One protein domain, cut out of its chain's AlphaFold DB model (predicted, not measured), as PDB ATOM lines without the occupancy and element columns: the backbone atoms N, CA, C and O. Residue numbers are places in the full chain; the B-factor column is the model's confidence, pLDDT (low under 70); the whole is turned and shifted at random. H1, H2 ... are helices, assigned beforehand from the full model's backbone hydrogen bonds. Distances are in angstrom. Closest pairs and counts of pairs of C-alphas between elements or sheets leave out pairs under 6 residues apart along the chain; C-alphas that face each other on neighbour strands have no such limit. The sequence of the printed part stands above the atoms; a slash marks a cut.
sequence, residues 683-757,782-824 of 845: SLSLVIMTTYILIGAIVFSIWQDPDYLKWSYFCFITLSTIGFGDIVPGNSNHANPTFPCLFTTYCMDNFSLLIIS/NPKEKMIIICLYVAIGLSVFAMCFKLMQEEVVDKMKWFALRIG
ATOM      1  N   SER A 683     -50.495  51.019 -34.552       86.31
ATOM      2  CA  SER A 683     -49.223  51.075 -35.285       86.31
ATOM      3  C   SER A 683     -48.177  51.971 -34.609       86.31
ATOM      4  O   SER A 683     -47.011  51.587 -34.549       86.31
ATOM      5  N   LEU A 684     -48.572  53.121 -34.052       86.25
ATOM      6  CA  LEU A 684     -47.651  54.035 -33.374       86.25
ATOM      7  C   LEU A 684     -47.161  53.446 -32.045       86.25
ATOM      8  O   LEU A 684     -45.964  53.491 -31.765       86.25
ATOM      9  N   SER A 685     -48.055  52.855 -31.245       86.56
ATOM     10  CA  SER A 685     -47.659  52.235 -29.973       86.56
ATOM     11  C   SER A 685     -46.771  51.007 -30.192       86.56
ATOM     12  O   SER A 685     -45.773  50.858 -29.489       86.56
ATOM     13  N   LEU A 686     -47.043  50.183 -31.211       87.12
ATOM     14  CA  LEU A 686     -46.153  49.085 -31.601       87.12
ATOM     15  C   LEU A 686     -44.772  49.590 -32.050       87.12
ATOM     16  O   LEU A 686     -43.769  49.046 -31.597       87.12
ATOM     17  N   VAL A 687     -44.688  50.652 -32.862       91.38
ATOM     18  CA  VAL A 687     -43.396  51.224 -33.294       91.38
ATOM     19  C   VAL A 687     -42.593  51.778 -32.111       91.38
ATOM     20  O   VAL A 687     -41.395  51.499 -32.010       91.38
ATOM     21  N   ILE A 688     -43.232  52.499 -31.181       90.31
ATOM     22  CA  ILE A 688     -42.583  53.004 -29.955       90.31
ATOM     23  C   ILE A 688     -42.033  51.840 -29.115       90.31
ATOM     24  O   ILE A 688     -40.892  51.882 -28.662       90.31
ATOM     25  N   MET A 689     -42.807  50.764 -28.955       90.56
ATOM     26  CA  MET A 689     -42.406  49.589 -28.172       90.56
ATOM     27  C   MET A 689     -41.256  48.817 -28.835       90.56
ATOM     28  O   MET A 689     -40.278  48.473 -28.172       90.56
ATOM     29  N   THR A 690     -41.332  48.579 -30.148       91.19
ATOM     30  CA  THR A 690     -40.277  47.896 -30.912       91.19
ATOM     31  C   THR A 690     -38.976  48.696 -30.910       91.19
ATOM     32  O   THR A 690     -37.918  48.127 -30.649       91.19
ATOM     33  N   THR A 691     -39.033  50.012 -31.137       93.75
ATOM     34  CA  THR A 691     -37.830  50.862 -31.094       93.75
ATOM     35  C   THR A 691     -37.220  50.924 -29.694       93.75
ATOM     36  O   THR A 691     -36.001  50.822 -29.578       93.75
ATOM     37  N   TYR A 692     -38.029  50.974 -28.631       92.38
ATOM     38  CA  TYR A 692     -37.525  50.933 -27.254       92.38
ATOM     39  C   TYR A 692     -36.764  49.634 -26.936       92.38
ATOM     40  O   TYR A 692     -35.660  49.682 -26.393       92.38
ATOM     41  N   ILE A 693     -37.310  48.478 -27.338       93.31
ATOM     42  CA  ILE A 693     -36.665  47.165 -27.160       93.31
ATOM     43  C   ILE A 693     -35.340  47.087 -27.934       93.31
ATOM     44  O   ILE A 693     -34.348  46.605 -27.387       93.31
ATOM     45  N   LEU A 694     -35.301  47.588 -29.175       93.81
ATOM     46  CA  LEU A 694     -34.084  47.613 -29.997       93.81
ATOM     47  C   LEU A 694     -33.000  48.530 -29.407       93.81
ATOM     48  O   LEU A 694     -31.835  48.141 -29.369       93.81
ATOM     49  N   ILE A 695     -33.373  49.708 -28.892       93.50
ATOM     50  CA  ILE A 695     -32.444  50.622 -28.204       93.50
ATOM     51  C   ILE A 695     -31.821  49.929 -26.985       93.50
ATOM     52  O   ILE A 695     -30.600  49.956 -26.828       93.50
ATOM     53  N   GLY A 696     -32.632  49.251 -26.166       90.81
ATOM     54  CA  GLY A 696     -32.127  48.443 -25.055       90.81
ATOM     55  C   GLY A 696     -31.168  47.352 -25.521       90.81
ATOM     56  O   GLY A 696     -30.045  47.276 -25.027       90.81
ATOM     57  N   ALA A 697     -31.573  46.546 -26.508       91.88
ATOM     58  CA  ALA A 697     -30.758  45.460 -27.052       91.88
ATOM     59  C   ALA A 697     -29.368  45.931 -27.515       91.88
ATOM     60  O   ALA A 697     -28.377  45.251 -27.258       91.88
ATOM     61  N   ILE A 698     -29.286  47.110 -28.143       91.56
ATOM     62  CA  ILE A 698     -28.020  47.724 -28.564       91.56
ATOM     63  C   ILE A 698     -27.171  48.132 -27.350       91.56
ATOM     64  O   ILE A 698     -25.996  47.773 -27.291       91.56
ATOM     65  N   VAL A 699     -27.750  48.827 -26.362       89.31
ATOM     66  CA  VAL A 699     -27.030  49.263 -25.149       89.31
ATOM     67  C   VAL A 699     -26.487  48.069 -24.356       89.31
ATOM     68  O   VAL A 699     -25.312  48.057 -23.993       89.31
ATOM     69  N   PHE A 700     -27.304  47.037 -24.134       86.75
ATOM     70  CA  PHE A 700     -26.882  45.818 -23.438       86.75
ATOM     71  C   PHE A 700     -25.814  45.032 -24.211       86.75
ATOM     72  O   PHE A 700     -24.858  44.554 -23.597       86.75
ATOM     73  N   SER A 701     -25.934  44.949 -25.540       88.94
ATOM     74  CA  SER A 701     -24.967  44.251 -26.399       88.94
ATOM     75  C   SER A 701     -23.569  44.884 -26.348       88.94
ATOM     76  O   SER A 701     -22.560  44.188 -26.250       88.94
ATOM     77  N   ILE A 702     -23.496  46.220 -26.282       86.56
ATOM     78  CA  ILE A 702     -22.233  46.964 -26.108       86.56
ATOM     79  C   ILE A 702     -21.648  46.785 -24.688       86.56
ATOM     80  O   ILE A 702     -20.454  46.987 -24.472       86.56
ATOM     81  N   TRP A 703     -22.467  46.432 -23.690       82.12
ATOM     82  CA  TRP A 703     -22.073  46.439 -22.275       82.12
ATOM     83  C   TRP A 703     -21.728  45.085 -21.664       82.12
ATOM     84  O   TRP A 703     -21.076  45.082 -20.611       82.12
ATOM     85  N   GLN A 704     -22.196  43.981 -22.248       78.50
ATOM     86  CA  GLN A 704     -22.071  42.646 -21.666       78.50
ATOM     87  C   GLN A 704     -21.568  41.624 -22.695       78.50
ATOM     88  O   GLN A 704     -20.406  41.246 -22.612       78.50
ATOM     89  N   ASP A 705     -22.404  41.234 -23.664       82.38
ATOM     90  CA  ASP A 705     -22.081  40.242 -24.705       82.38
ATOM     91  C   ASP A 705     -22.651  40.708 -26.060       82.38
ATOM     92  O   ASP A 705     -23.782  41.193 -26.056       82.38
ATOM     93  N   PRO A 706     -21.990  40.480 -27.213       83.25
ATOM     94  CA  PRO A 706     -22.433  40.969 -28.533       83.25
ATOM     95  C   PRO A 706     -23.746  40.352 -29.077       83.25
ATOM     96  O   PRO A 706     -24.172  40.664 -30.191       83.25
ATOM     97  N   ASP A 707     -24.407  39.476 -28.316       89.38
ATOM     98  CA  ASP A 707     -25.618  38.751 -28.707       89.38
ATOM     99  C   ASP A 707     -26.877  39.645 -28.693       89.38
ATOM    100  O   ASP A 707     -27.727  39.556 -27.803       89.38
ATOM    101  N   TYR A 708     -27.057  40.495 -29.707       91.00
ATOM    102  CA  TYR A 708     -28.223  41.390 -29.811       91.00
ATOM    103  C   TYR A 708     -29.582  40.677 -29.642       91.00
ATOM    104  O   TYR A 708     -30.495  41.240 -29.039       91.00
ATOM    105  N   LEU A 709     -29.728  39.431 -30.115       91.56
ATOM    106  CA  LEU A 709     -30.962  38.646 -29.955       91.56
ATOM    107  C   LEU A 709     -31.245  38.281 -28.486       91.56
ATOM    108  O   LEU A 709     -32.376  38.435 -28.027       91.56
ATOM    109  N   LYS A 710     -30.214  37.865 -27.736       90.56
ATOM    110  CA  LYS A 710     -30.271  37.545 -26.297       90.56
ATOM    111  C   LYS A 710     -30.726  38.762 -25.491       90.56
ATOM    112  O   LYS A 710     -31.628  38.666 -24.659       90.56
ATOM    113  N   TRP A 711     -30.162  39.930 -25.799       91.12
ATOM    114  CA  TRP A 711     -30.499  41.180 -25.119       91.12
ATOM    115  C   TRP A 711     -31.839  41.780 -25.550       91.12
ATOM    116  O   TRP A 711     -32.541  42.354 -24.716       91.12
ATOM    117  N   SER A 712     -32.252  41.594 -26.805       93.00
ATOM    118  CA  SER A 712     -33.600  41.948 -27.268       93.00
ATOM    119  C   SER A 712     -34.672  41.092 -26.589       93.00
ATOM    120  O   SER A 712     -35.704  41.621 -26.174       93.00
ATOM    121  N   TYR A 713     -34.422  39.789 -26.431       92.31
ATOM    122  CA  TYR A 713     -35.284  38.883 -25.672       92.31
ATOM    123  C   TYR A 713     -35.357  39.290 -24.191       92.31
ATOM    124  O   TYR A 713     -36.459  39.476 -23.677       92.31
ATOM    125  N   PHE A 714     -34.216  39.549 -23.539       89.94
ATOM    126  CA  PHE A 714     -34.178  40.065 -22.163       89.94
ATOM    127  C   PHE A 714     -35.006  41.352 -22.001       89.94
ATOM    128  O   PHE A 714     -35.833  41.447 -21.089       89.94
ATOM    129  N   CYS A 715     -34.843  42.322 -22.910       91.06
ATOM    130  CA  CYS A 715     -35.634  43.552 -22.914       91.06
ATOM    131  C   CYS A 715     -37.132  43.261 -23.052       91.06
ATOM    132  O   CYS A 715     -37.926  43.788 -22.277       91.06
ATOM    133  N   PHE A 716     -37.531  42.406 -23.996       91.06
ATOM    134  CA  PHE A 716     -38.936  42.060 -24.197       91.06
ATOM    135  C   PHE A 716     -39.546  41.352 -22.976       91.06
ATOM    136  O   PHE A 716     -40.598  41.773 -22.499       91.06
ATOM    137  N   ILE A 717     -38.892  40.322 -22.428       89.38
ATOM    138  CA  ILE A 717     -39.396  39.540 -21.285       89.38
ATOM    139  C   ILE A 717     -39.451  40.373 -19.996       89.38
ATOM    140  O   ILE A 717     -40.399  40.241 -19.219       89.38
ATOM    141  N   THR A 718     -38.484  41.272 -19.790       88.81
ATOM    142  CA  THR A 718     -38.461  42.173 -18.627       88.81
ATOM    143  C   THR A 718     -39.536  43.252 -18.732       88.81
ATOM    144  O   THR A 718     -40.289  43.457 -17.782       88.81
ATOM    145  N   LEU A 719     -39.662  43.918 -19.887       87.88
ATOM    146  CA  LEU A 719     -40.617  45.018 -20.074       87.88
ATOM    147  C   LEU A 719     -42.072  44.542 -20.203       87.88
ATOM    148  O   LEU A 719     -42.978  45.227 -19.739       87.88
ATOM    149  N   SER A 720     -42.300  43.349 -20.760       87.69
ATOM    150  CA  SER A 720     -43.620  42.699 -20.746       87.69
ATOM    151  C   SER A 720     -44.020  42.151 -19.376       87.69
ATOM    152  O   SER A 720     -45.168  41.747 -19.191       87.69
ATOM    153  N   THR A 721     -43.100  42.139 -18.406       86.81
ATOM    154  CA  THR A 721     -43.265  41.536 -17.073       86.81
ATOM    155  C   THR A 721     -43.664  40.060 -17.085       86.81
ATOM    156  O   THR A 721     -44.205  39.546 -16.113       86.81
ATOM    157  N   ILE A 722     -43.327  39.357 -18.173       89.06
ATOM    158  CA  ILE A 722     -43.304  37.889 -18.212       89.06
ATOM    159  C   ILE A 722     -42.183  37.379 -17.291       89.06
ATOM    160  O   ILE A 722     -42.376  36.409 -16.566       89.06
ATOM    161  N   GLY A 723     -41.042  38.080 -17.266       82.25
ATOM    162  CA  GLY A 723     -40.100  38.042 -16.145       82.25
ATOM    163  C   GLY A 723     -39.456  36.687 -15.837       82.25
ATOM    164  O   GLY A 723     -39.177  36.435 -14.670       82.25
ATOM    165  N   PHE A 724     -39.201  35.835 -16.840       81.62
ATOM    166  CA  PHE A 724     -38.643  34.485 -16.635       81.62
ATOM    167  C   PHE A 724     -37.333  34.449 -15.821       81.62
ATOM    168  O   PHE A 724     -37.084  33.463 -15.133       81.62
ATOM    169  N   GLY A 725     -36.513  35.509 -15.868       80.06
ATOM    170  CA  GLY A 725     -35.301  35.640 -15.043       80.06
ATOM    171  C   GLY A 725     -34.141  34.723 -15.451       80.06
ATOM    172  O   GLY A 725     -33.173  34.591 -14.708       80.06
ATOM    173  N   ASP A 726     -34.239  34.111 -16.629       81.69
ATOM    174  CA  ASP A 726     -33.248  33.243 -17.268       81.69
ATOM    175  C   ASP A 726     -31.976  33.991 -17.704       81.69
ATOM    176  O   ASP A 726     -30.873  33.449 -17.633       81.69
ATOM    177  N   ILE A 727     -32.120  35.250 -18.119       82.44
ATOM    178  CA  ILE A 727     -31.021  36.164 -18.446       82.44
ATOM    179  C   ILE A 727     -31.101  37.383 -17.525       82.44
ATOM    180  O   ILE A 727     -32.148  38.018 -17.409       82.44
ATOM    181  N   VAL A 728     -29.977  37.742 -16.895       79.44
ATOM    182  CA  VAL A 728     -29.839  38.945 -16.059       79.44
ATOM    183  C   VAL A 728     -28.484  39.613 -16.355       79.44
ATOM    184  O   VAL A 728     -27.458  38.929 -16.343       79.44
ATOM    185  N   PRO A 729     -28.434  40.929 -16.634       72.44
ATOM    186  CA  PRO A 729     -27.183  41.650 -16.875       72.44
ATOM    187  C   PRO A 729     -26.351  41.809 -15.591       72.44
ATOM    188  O   PRO A 729     -26.892  41.950 -14.496       72.44
ATOM    189  N   GLY A 730     -25.022  41.851 -15.731       65.88
ATOM    190  CA  GLY A 730     -24.084  42.095 -14.628       65.88
ATOM    191  C   GLY A 730     -23.381  40.861 -14.052       65.88
ATOM    192  O   GLY A 730     -22.698  40.992 -13.041       65.88
ATOM    193  N   ASN A 731     -23.489  39.682 -14.675       56.69
ATOM    194  CA  ASN A 731     -22.889  38.437 -14.158       56.69
ATOM    195  C   ASN A 731     -21.357  38.316 -14.372       56.69
ATOM    196  O   ASN A 731     -20.767  37.265 -14.129       56.69
ATOM    197  N   SER A 732     -20.691  39.380 -14.830       53.81
ATOM    198  CA  SER A 732     -19.234  39.431 -14.987       53.81
ATOM    199  C   SER A 732     -18.535  39.800 -13.670       53.81
ATOM    200  O   SER A 732     -18.595  40.952 -13.242       53.81
ATOM    201  N   ASN A 733     -17.789  38.836 -13.121       46.19
ATOM    202  CA  ASN A 733     -16.776  38.968 -12.061       46.19
ATOM    203  C   ASN A 733     -17.283  39.076 -10.604       46.19
ATOM    204  O   ASN A 733     -17.244  40.127  -9.972       46.19
ATOM    205  N   HIS A 734     -17.611  37.910 -10.035       44.88
ATOM    206  CA  HIS A 734     -17.278  37.513  -8.653       44.88
ATOM    207  C   HIS A 734     -17.757  38.400  -7.472       44.88
ATOM    208  O   HIS A 734     -17.160  38.369  -6.393       44.88
ATOM    209  N   ALA A 735     -18.865  39.131  -7.629       45.28
ATOM    210  CA  ALA A 735     -19.490  39.922  -6.564       45.28
ATOM    211  C   ALA A 735     -20.903  39.408  -6.209       45.28
ATOM    212  O   ALA A 735     -21.871  39.754  -6.876       45.28
ATOM    213  N   ASN A 736     -20.995  38.606  -5.138       43.22
ATOM    214  CA  ASN A 736     -22.193  38.191  -4.376       43.22
ATOM    215  C   ASN A 736     -23.551  38.142  -5.138       43.22
ATOM    216  O   ASN A 736     -24.205  39.181  -5.280       43.22
ATOM    217  N   PRO A 737     -24.071  36.946  -5.501       51.28
ATOM    218  CA  PRO A 737     -25.274  36.791  -6.340       51.28
ATOM    219  C   PRO A 737     -26.588  37.279  -5.700       51.28
ATOM    220  O   PRO A 737     -27.634  37.279  -6.344       51.28
ATOM    221  N   THR A 738     -26.564  37.715  -4.440       51.66
ATOM    222  CA  THR A 738     -27.734  38.202  -3.702       51.66
ATOM    223  C   THR A 738     -28.315  39.501  -4.271       51.66
ATOM    224  O   THR A 738     -29.525  39.708  -4.204       51.66
ATOM    225  N   PHE A 739     -27.486  40.395  -4.822       51.03
ATOM    226  CA  PHE A 739     -27.937  41.740  -5.212       51.03
ATOM    227  C   PHE A 739     -28.803  41.791  -6.486       51.03
ATOM    228  O   PHE A 739     -29.845  42.446  -6.429       51.03
ATOM    229  N   PRO A 740     -28.470  41.108  -7.603       54.12
ATOM    230  CA  PRO A 740     -29.316  41.122  -8.801       54.12
ATOM    231  C   PRO A 740     -30.704  40.517  -8.551       54.12
ATOM    232  O   PRO A 740     -31.710  41.109  -8.935       54.12
ATOM    233  N   CYS A 741     -30.769  39.387  -7.838       50.03
ATOM    234  CA  CYS A 741     -32.021  38.679  -7.546       50.03
ATOM    235  C   CYS A 741     -32.930  39.436  -6.564       50.03
ATOM    236  O   CYS A 741     -34.156  39.379  -6.678       50.03
ATOM    237  N   LEU A 742     -32.349  40.185  -5.618       51.91
ATOM    238  CA  LEU A 742     -33.117  41.128  -4.803       51.91
ATOM    239  C   LEU A 742     -33.619  42.307  -5.643       51.91
ATOM    240  O   LEU A 742     -34.746  42.747  -5.447       51.91
ATOM    241  N   PHE A 743     -32.839  42.808  -6.605       56.94
ATOM    242  CA  PHE A 743     -33.295  43.922  -7.434       56.94
ATOM    243  C   PHE A 743     -34.455  43.529  -8.366       56.94
ATOM    244  O   PHE A 743     -35.438  44.265  -8.457       56.94
ATOM    245  N   THR A 744     -34.405  42.351  -8.999       56.91
ATOM    246  CA  THR A 744     -35.508  41.865  -9.848       56.91
ATOM    247  C   THR A 744     -36.791  41.621  -9.051       56.91
ATOM    248  O   THR A 744     -37.851  42.084  -9.474       56.91
ATOM    249  N   THR A 745     -36.712  40.981  -7.879       57.69
ATOM    250  CA  THR A 745     -37.885  40.771  -7.003       57.69
ATOM    251  C   THR A 745     -38.474  42.091  -6.500       57.69
ATOM    252  O   THR A 745     -39.657  42.343  -6.730       57.69
ATOM    253  N   TYR A 746     -37.658  43.003  -5.950       60.81
ATOM    254  CA  TYR A 746     -38.139  44.325  -5.520       60.81
ATOM    255  C   TYR A 746     -38.800  45.117  -6.659       60.81
ATOM    256  O   TYR A 746     -39.800  45.800  -6.416       60.81
ATOM    257  N   CYS A 747     -38.296  45.033  -7.895       56.19
ATOM    258  CA  CYS A 747     -38.943  45.667  -9.043       56.19
ATOM    259  C   CYS A 747     -40.309  45.049  -9.369       56.19
ATOM    260  O   CYS A 747     -41.272  45.798  -9.534       56.19
ATOM    261  N   MET A 748     -40.422  43.719  -9.425       60.72
ATOM    262  CA  MET A 748     -41.682  43.043  -9.773       60.72
ATOM    263  C   MET A 748     -42.760  43.194  -8.684       60.72
ATOM    264  O   MET A 748     -43.934  43.415  -9.005       60.72
ATOM    265  N   ASP A 749     -42.376  43.185  -7.405       58.00
ATOM    266  CA  ASP A 749     -43.297  43.402  -6.281       58.00
ATOM    267  C   ASP A 749     -43.853  44.839  -6.268       58.00
ATOM    268  O   ASP A 749     -45.065  45.058  -6.151       58.00
ATOM    269  N   ASN A 750     -42.988  45.841  -6.469       57.81
ATOM    270  CA  ASN A 750     -43.423  47.238  -6.564       57.81
ATOM    271  C   ASN A 750     -44.213  47.511  -7.857       57.81
ATOM    272  O   ASN A 750     -45.147  48.317  -7.846       57.81
ATOM    273  N   PHE A 751     -43.908  46.824  -8.962       59.75
ATOM    274  CA  PHE A 751     -44.654  46.975 -10.211       59.75
ATOM    275  C   PHE A 751     -46.042  46.318 -10.166       59.75
ATOM    276  O   PHE A 751     -47.002  46.876 -10.703       59.75
ATOM    277  N   SER A 752     -46.197  45.210  -9.436       58.91
ATOM    278  CA  SER A 752     -47.510  44.621  -9.138       58.91
ATOM    279  C   SER A 752     -48.420  45.627  -8.419       58.91
ATOM    280  O   SER A 752     -49.590  45.794  -8.778       58.91
ATOM    281  N   LEU A 753     -47.869  46.384  -7.462       53.47
ATOM    282  CA  LEU A 753     -48.566  47.506  -6.828       53.47
ATOM    283  C   LEU A 753     -48.827  48.666  -7.805       53.47
ATOM    284  O   LEU A 753     -49.909  49.250  -7.756       53.47
ATOM    285  N   LEU A 754     -47.904  48.976  -8.724       52.03
ATOM    286  CA  LEU A 754     -48.082  50.028  -9.734       52.03
ATOM    287  C   LEU A 754     -49.239  49.722 -10.705       52.03
ATOM    288  O   LEU A 754     -50.084  50.590 -10.932       52.03
ATOM    289  N   ILE A 755     -49.335  48.495 -11.229       53.69
ATOM    290  CA  ILE A 755     -50.447  48.067 -12.100       53.69
ATOM    291  C   ILE A 755     -51.789  48.135 -11.358       53.69
ATOM    292  O   ILE A 755     -52.778  48.616 -11.914       53.69
ATOM    293  N   ILE A 756     -51.830  47.725 -10.086       55.84
ATOM    294  CA  ILE A 756     -53.039  47.833  -9.253       55.84
ATOM    295  C   ILE A 756     -53.396  49.311  -8.980       55.84
ATOM    296  O   ILE A 756     -54.578  49.669  -8.979       55.84
ATOM    297  N   SER A 757     -52.394  50.176  -8.795       51.56
ATOM    298  CA  SER A 757     -52.555  51.607  -8.494       51.56
ATOM    299  C   SER A 757     -52.966  52.451  -9.710       51.56
ATOM    300  O   SER A 757     -53.752  53.389  -9.561       51.56
ATOM    301  N   ASN A 782     -17.343  51.770 -12.711       64.81
ATOM    302  CA  ASN A 782     -17.894  50.951 -11.625       64.81
ATOM    303  C   ASN A 782     -19.097  50.093 -12.086       64.81
ATOM    304  O   ASN A 782     -20.027  50.628 -12.690       64.81
ATOM    305  N   PRO A 783     -19.211  48.803 -11.696       66.00
ATOM    306  CA  PRO A 783     -20.381  47.972 -12.035       66.00
ATOM    307  C   PRO A 783     -21.698  48.520 -11.449       66.00
ATOM    308  O   PRO A 783     -22.779  48.264 -11.976       66.00
ATOM    309  N   LYS A 784     -21.600  49.338 -10.393       67.00
ATOM    310  CA  LYS A 784     -22.711  50.083  -9.781       67.00
ATOM    311  C   LYS A 784     -23.363  51.076 -10.756       67.00
ATOM    312  O   LYS A 784     -24.573  51.258 -10.704       67.00
ATOM    313  N   GLU A 785     -22.581  51.694 -11.642       71.31
ATOM    314  CA  GLU A 785     -23.070  52.657 -12.637       71.31
ATOM    315  C   GLU A 785     -23.913  51.956 -13.709       71.31
ATOM    316  O   GLU A 785     -25.059  52.345 -13.934       71.31
ATOM    317  N   LYS A 786     -23.391  50.856 -14.282       74.56
ATOM    318  CA  LYS A 786     -24.139  49.997 -15.218       74.56
ATOM    319  C   LYS A 786     -25.485  49.585 -14.618       74.56
ATOM    320  O   LYS A 786     -26.512  49.786 -15.256       74.56
ATOM    321  N   MET A 787     -25.490  49.088 -13.375       76.56
ATOM    322  CA  MET A 787     -26.728  48.718 -12.676       76.56
ATOM    323  C   MET A 787     -27.730  49.880 -12.613       76.56
ATOM    324  O   MET A 787     -28.868  49.703 -13.026       76.56
ATOM    325  N   ILE A 788     -27.328  51.081 -12.186       78.56
ATOM    326  CA  ILE A 788     -28.247  52.231 -12.058       78.56
ATOM    327  C   ILE A 788     -28.901  52.612 -13.394       78.56
ATOM    328  O   ILE A 788     -30.093  52.927 -13.426       78.56
ATOM    329  N   ILE A 789     -28.160  52.553 -14.503       81.81
ATOM    330  CA  ILE A 789     -28.715  52.867 -15.827       81.81
ATOM    331  C   ILE A 789     -29.674  51.757 -16.300       81.81
ATOM    332  O   ILE A 789     -30.694  52.049 -16.922       81.81
ATOM    333  N   ILE A 790     -29.421  50.500 -15.925       83.12
ATOM    334  CA  ILE A 790     -30.341  49.372 -16.151       83.12
ATOM    335  C   ILE A 790     -31.635  49.563 -15.344       83.12
ATOM    336  O   ILE A 790     -32.725  49.409 -15.896       83.12
ATOM    337  N   CYS A 791     -31.538  49.978 -14.076       80.44
ATOM    338  CA  CYS A 791     -32.694  50.323 -13.244       80.44
ATOM    339  C   CYS A 791     -33.542  51.434 -13.888       80.44
ATOM    340  O   CYS A 791     -34.767  51.341 -13.920       80.44
ATOM    341  N   LEU A 792     -32.884  52.470 -14.424       83.69
ATOM    342  CA  LEU A 792     -33.512  53.574 -15.156       83.69
ATOM    343  C   LEU A 792     -34.224  53.105 -16.429       83.69
ATOM    344  O   LEU A 792     -35.385  53.457 -16.634       83.69
ATOM    345  N   TYR A 793     -33.554  52.301 -17.258       88.25
ATOM    346  CA  TYR A 793     -34.129  51.737 -18.480       88.25
ATOM    347  C   TYR A 793     -35.370  50.889 -18.172       88.25
ATOM    348  O   TYR A 793     -36.424  51.097 -18.767       88.25
ATOM    349  N   VAL A 794     -35.301  49.997 -17.179       86.44
ATOM    350  CA  VAL A 794     -36.462  49.184 -16.783       86.44
ATOM    351  C   VAL A 794     -37.593  50.064 -16.231       86.44
ATOM    352  O   VAL A 794     -38.737  49.902 -16.649       86.44
ATOM    353  N   ALA A 795     -37.310  51.044 -15.366       83.62
ATOM    354  CA  ALA A 795     -38.341  51.921 -14.796       83.62
ATOM    355  C   ALA A 795     -39.048  52.801 -15.848       83.62
ATOM    356  O   ALA A 795     -40.276  52.927 -15.828       83.62
ATOM    357  N   ILE A 796     -38.293  53.389 -16.784       86.31
ATOM    358  CA  ILE A 796     -38.848  54.179 -17.894       86.31
ATOM    359  C   ILE A 796     -39.623  53.261 -18.842       86.31
ATOM    360  O   ILE A 796     -40.792  53.528 -19.128       86.31
ATOM    361  N   GLY A 797     -39.013  52.157 -19.276       88.38
ATOM    362  CA  GLY A 797     -39.610  51.214 -20.212       88.38
ATOM    363  C   GLY A 797     -40.930  50.645 -19.709       88.38
ATOM    364  O   GLY A 797     -41.909  50.679 -20.444       88.38
ATOM    365  N   LEU A 798     -41.010  50.225 -18.441       86.00
ATOM    366  CA  LEU A 798     -42.248  49.730 -17.826       86.00
ATOM    367  C   LEU A 798     -43.375  50.777 -17.812       86.00
ATOM    368  O   LEU A 798     -44.546  50.425 -17.968       86.00
ATOM    369  N   SER A 799     -43.044  52.065 -17.669       84.88
ATOM    370  CA  SER A 799     -44.035  53.151 -17.730       84.88
ATOM    371  C   SER A 799     -44.592  53.348 -19.149       84.88
ATOM    372  O   SER A 799     -45.808  53.478 -19.324       84.88
ATOM    373  N   VAL A 800     -43.728  53.259 -20.168       85.56
ATOM    374  CA  VAL A 800     -44.114  53.290 -21.588       85.56
ATOM    375  C   VAL A 800     -44.907  52.033 -21.956       85.56
ATOM    376  O   VAL A 800     -45.929  52.137 -22.634       85.56
ATOM    377  N   PHE A 801     -44.505  50.863 -21.451       87.31
ATOM    378  CA  PHE A 801     -45.172  49.580 -21.690       87.31
ATOM    379  C   PHE A 801     -46.606  49.587 -21.155       87.31
ATOM    380  O   PHE A 801     -47.541  49.232 -21.873       87.31
ATOM    381  N   ALA A 802     -46.808  50.082 -19.928       83.69
ATOM    382  CA  ALA A 802     -48.132  50.232 -19.327       83.69
ATOM    383  C   ALA A 802     -49.028  51.222 -20.100       83.69
ATOM    384  O   ALA A 802     -50.220  50.960 -20.284       83.69
ATOM    385  N   MET A 803     -48.470  52.335 -20.596       85.62
ATOM    386  CA  MET A 803     -49.202  53.290 -21.437       85.62
ATOM    387  C   MET A 803     -49.597  52.676 -22.789       85.62
ATOM    388  O   MET A 803     -50.759  52.767 -23.191       85.62
ATOM    389  N   CYS A 804     -48.660  52.010 -23.469       85.00
ATOM    390  CA  CYS A 804     -48.902  51.379 -24.765       85.00
ATOM    391  C   CYS A 804     -49.914  50.232 -24.657       85.00
ATOM    392  O   CYS A 804     -50.825  50.160 -25.482       85.00
ATOM    393  N   PHE A 805     -49.832  49.400 -23.610       84.69
ATOM    394  CA  PHE A 805     -50.846  48.382 -23.327       84.69
ATOM    395  C   PHE A 805     -52.229  48.983 -23.085       84.69
ATOM    396  O   PHE A 805     -53.207  48.430 -23.577       84.69
ATOM    397  N   LYS A 806     -52.343  50.107 -22.364       84.31
ATOM    398  CA  LYS A 806     -53.643  50.747 -22.124       84.31
ATOM    399  C   LYS A 806     -54.283  51.237 -23.428       84.31
ATOM    400  O   LYS A 806     -55.454  50.952 -23.667       84.31
ATOM    401  N   LEU A 807     -53.514  51.916 -24.283       84.19
ATOM    402  CA  LEU A 807     -53.985  52.380 -25.597       84.19
ATOM    403  C   LEU A 807     -54.374  51.202 -26.504       84.19
ATOM    404  O   LEU A 807     -55.467  51.186 -27.067       84.19
ATOM    405  N   MET A 808     -53.520  50.176 -26.571       85.00
ATOM    406  CA  MET A 808     -53.790  48.936 -27.302       85.00
ATOM    407  C   MET A 808     -55.042  48.223 -26.773       85.00
ATOM    408  O   MET A 808     -55.841  47.742 -27.569       85.00
ATOM    409  N   GLN A 809     -55.253  48.176 -25.454       85.00
ATOM    410  CA  GLN A 809     -56.443  47.570 -24.856       85.00
ATOM    411  C   GLN A 809     -57.714  48.340 -25.222       85.00
ATOM    412  O   GLN A 809     -58.707  47.699 -25.558       85.00
ATOM    413  N   GLU A 810     -57.706  49.676 -25.170       84.31
ATOM    414  CA  GLU A 810     -58.863  50.485 -25.580       84.31
ATOM    415  C   GLU A 810     -59.212  50.237 -27.060       84.31
ATOM    416  O   GLU A 810     -60.341  49.842 -27.357       84.31
ATOM    417  N   GLU A 811     -58.244  50.340 -27.979       84.81
ATOM    418  CA  GLU A 811     -58.511  50.150 -29.414       84.81
ATOM    419  C   GLU A 811     -58.880  48.690 -29.765       84.81
ATOM    420  O   GLU A 811     -59.795  48.461 -30.559       84.81
ATOM    421  N   VAL A 812     -58.245  47.681 -29.148       87.88
ATOM    422  CA  VAL A 812     -58.612  46.262 -29.343       87.88
ATOM    423  C   VAL A 812     -60.011  45.969 -28.802       87.88
ATOM    424  O   VAL A 812     -60.770  45.261 -29.462       87.88
ATOM    425  N   VAL A 813     -60.394  46.524 -27.647       87.00
ATOM    426  CA  VAL A 813     -61.752  46.367 -27.099       87.00
ATOM    427  C   VAL A 813     -62.793  46.998 -28.024       87.00
ATOM    428  O   VAL A 813     -63.840  46.390 -28.247       87.00
ATOM    429  N   ASP A 814     -62.518  48.162 -28.609       85.00
ATOM    430  CA  ASP A 814     -63.464  48.828 -29.510       85.00
ATOM    431  C   ASP A 814     -63.573  48.122 -30.873       85.00
ATOM    432  O   ASP A 814     -64.690  47.888 -31.352       85.00
ATOM    433  N   LYS A 815     -62.462  47.621 -31.438       84.69
ATOM    434  CA  LYS A 815     -62.511  46.703 -32.594       84.69
ATOM    435  C   LYS A 815     -63.259  45.405 -32.266       84.69
ATOM    436  O   LYS A 815     -64.032  44.928 -33.095       84.69
ATOM    437  N   MET A 816     -63.085  44.849 -31.064       86.50
ATOM    438  CA  MET A 816     -63.778  43.630 -30.635       86.50
ATOM    439  C   MET A 816     -65.287  43.852 -30.453       86.50
ATOM    440  O   MET A 816     -66.063  42.984 -30.839       86.50
ATOM    441  N   LYS A 817     -65.727  45.015 -29.944       85.50
ATOM    442  CA  LYS A 817     -67.154  45.399 -29.914       85.50
ATOM    443  C   LYS A 817     -67.738  45.448 -31.327       85.50
ATOM    444  O   LYS A 817     -68.773  44.834 -31.573       85.50
ATOM    445  N   TRP A 818     -67.066  46.135 -32.253       85.81
ATOM    446  CA  TRP A 818     -67.486  46.223 -33.657       85.81
ATOM    447  C   TRP A 818     -67.555  44.840 -34.325       85.81
ATOM    448  O   TRP A 818     -68.527  44.525 -35.009       85.81
ATOM    449  N   PHE A 819     -66.578  43.972 -34.059       88.81
ATOM    450  CA  PHE A 819     -66.550  42.602 -34.572       88.81
ATOM    451  C   PHE A 819     -67.666  41.729 -33.966       88.81
ATOM    452  O   PHE A 819     -68.354  41.022 -34.697       88.81
ATOM    453  N   ALA A 820     -67.927  41.834 -32.658       87.81
ATOM    454  CA  ALA A 820     -69.012  41.114 -31.981       87.81
ATOM    455  C   ALA A 820     -70.417  41.578 -32.417       87.81
ATOM    456  O   ALA A 820     -71.334  40.758 -32.483       87.81
ATOM    457  N   LEU A 821     -70.577  42.863 -32.758       84.06
ATOM    458  CA  LEU A 821     -71.767  43.388 -33.438       84.06
ATOM    459  C   LEU A 821     -71.889  42.800 -34.853       84.06
ATOM    460  O   LEU A 821     -72.961  42.342 -35.234       84.06
ATOM    461  N   ARG A 822     -70.788  42.746 -35.619       88.31
ATOM    462  CA  ARG A 822     -70.773  42.233 -37.002       88.31
ATOM    463  C   ARG A 822     -71.024  40.722 -37.116       88.31
ATOM    464  O   ARG A 822     -71.550  40.289 -38.135       88.31
ATOM    465  N   ILE A 823     -70.693  39.934 -36.091       87.19
ATOM    466  CA  ILE A 823     -71.043  38.499 -36.002       87.19
ATOM    467  C   ILE A 823     -72.460  38.305 -35.408       87.19
ATOM    468  O   ILE A 823     -72.970  37.192 -35.356       87.19
ATOM    469  N   GLY A 824     -73.127  39.370 -34.946       81.88
ATOM    470  CA  GLY A 824     -74.467  39.296 -34.345       81.88
ATOM    471  C   GLY A 824     -74.510  38.711 -32.925       81.88
ATOM    472  O   GLY A 824     -75.586  38.596 -32.346       81.88
TER     473      GLY A 824
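Overview. This is residues 683 to 757 and 782 to 824 of the 845 residues of the protein "Ion_trans_2 domain-containing protein" of Schistosoma mattheei (UniProt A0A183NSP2). The long helix H4 runs between H1, side by side with it, and H3, loosely placed on its other side; short H2 crosses H1 and reaches H4, and residues 809 to 824 stick out as an arm. The printed part has 118 residues, four named helices in the order H1 H2 H3 H4 and no named strand. It is all helix and loose, radius of gyration of the C-alphas 17.1 A, spanning 63 by 30 by 20 A.

Along the chain. H1, residues 683 to 703, begins at C-alpha 683 (-49.223, 51.075, -35.285) and measures 30.5 A. H2 is residues 708 to 719; H3, residues 738 to 757, measures 28.6 A. H4, residues 783 to 822, measures 56.5 A and ends at C-alpha 822 (-70.773, 42.233, -37.002).

Arrangement. H1 touches H2 with residues 693 to 701 alone, at a steep tilt of 57 degrees; the closest C-alphas, of Ala 697 and Ser 712, are 4.5 A apart. H4 touches H1 with residues 793 to 808 alone, opposite ways at a shallow tilt of 21 degrees (closest C-alphas Ser 685 and Cys 804, 5.4 A). H2 touches H4 with residues 718 to 719 alone. H3 is close to but not clearly touching H4, closest C-alphas Ile 755 and Ala 802, 7.9 A. In H1, H2, H3 and H4 every O i to N i+4 pair is within hydrogen-bond range.

Size, cuts and confidence. Residues 758 to 781 are cut out, a gap of 34.8 A between C-alphas 757 and 782. The link H2 to H3 is long. Residues 730 to 757 and 782 to 784 have pLDDT under 70.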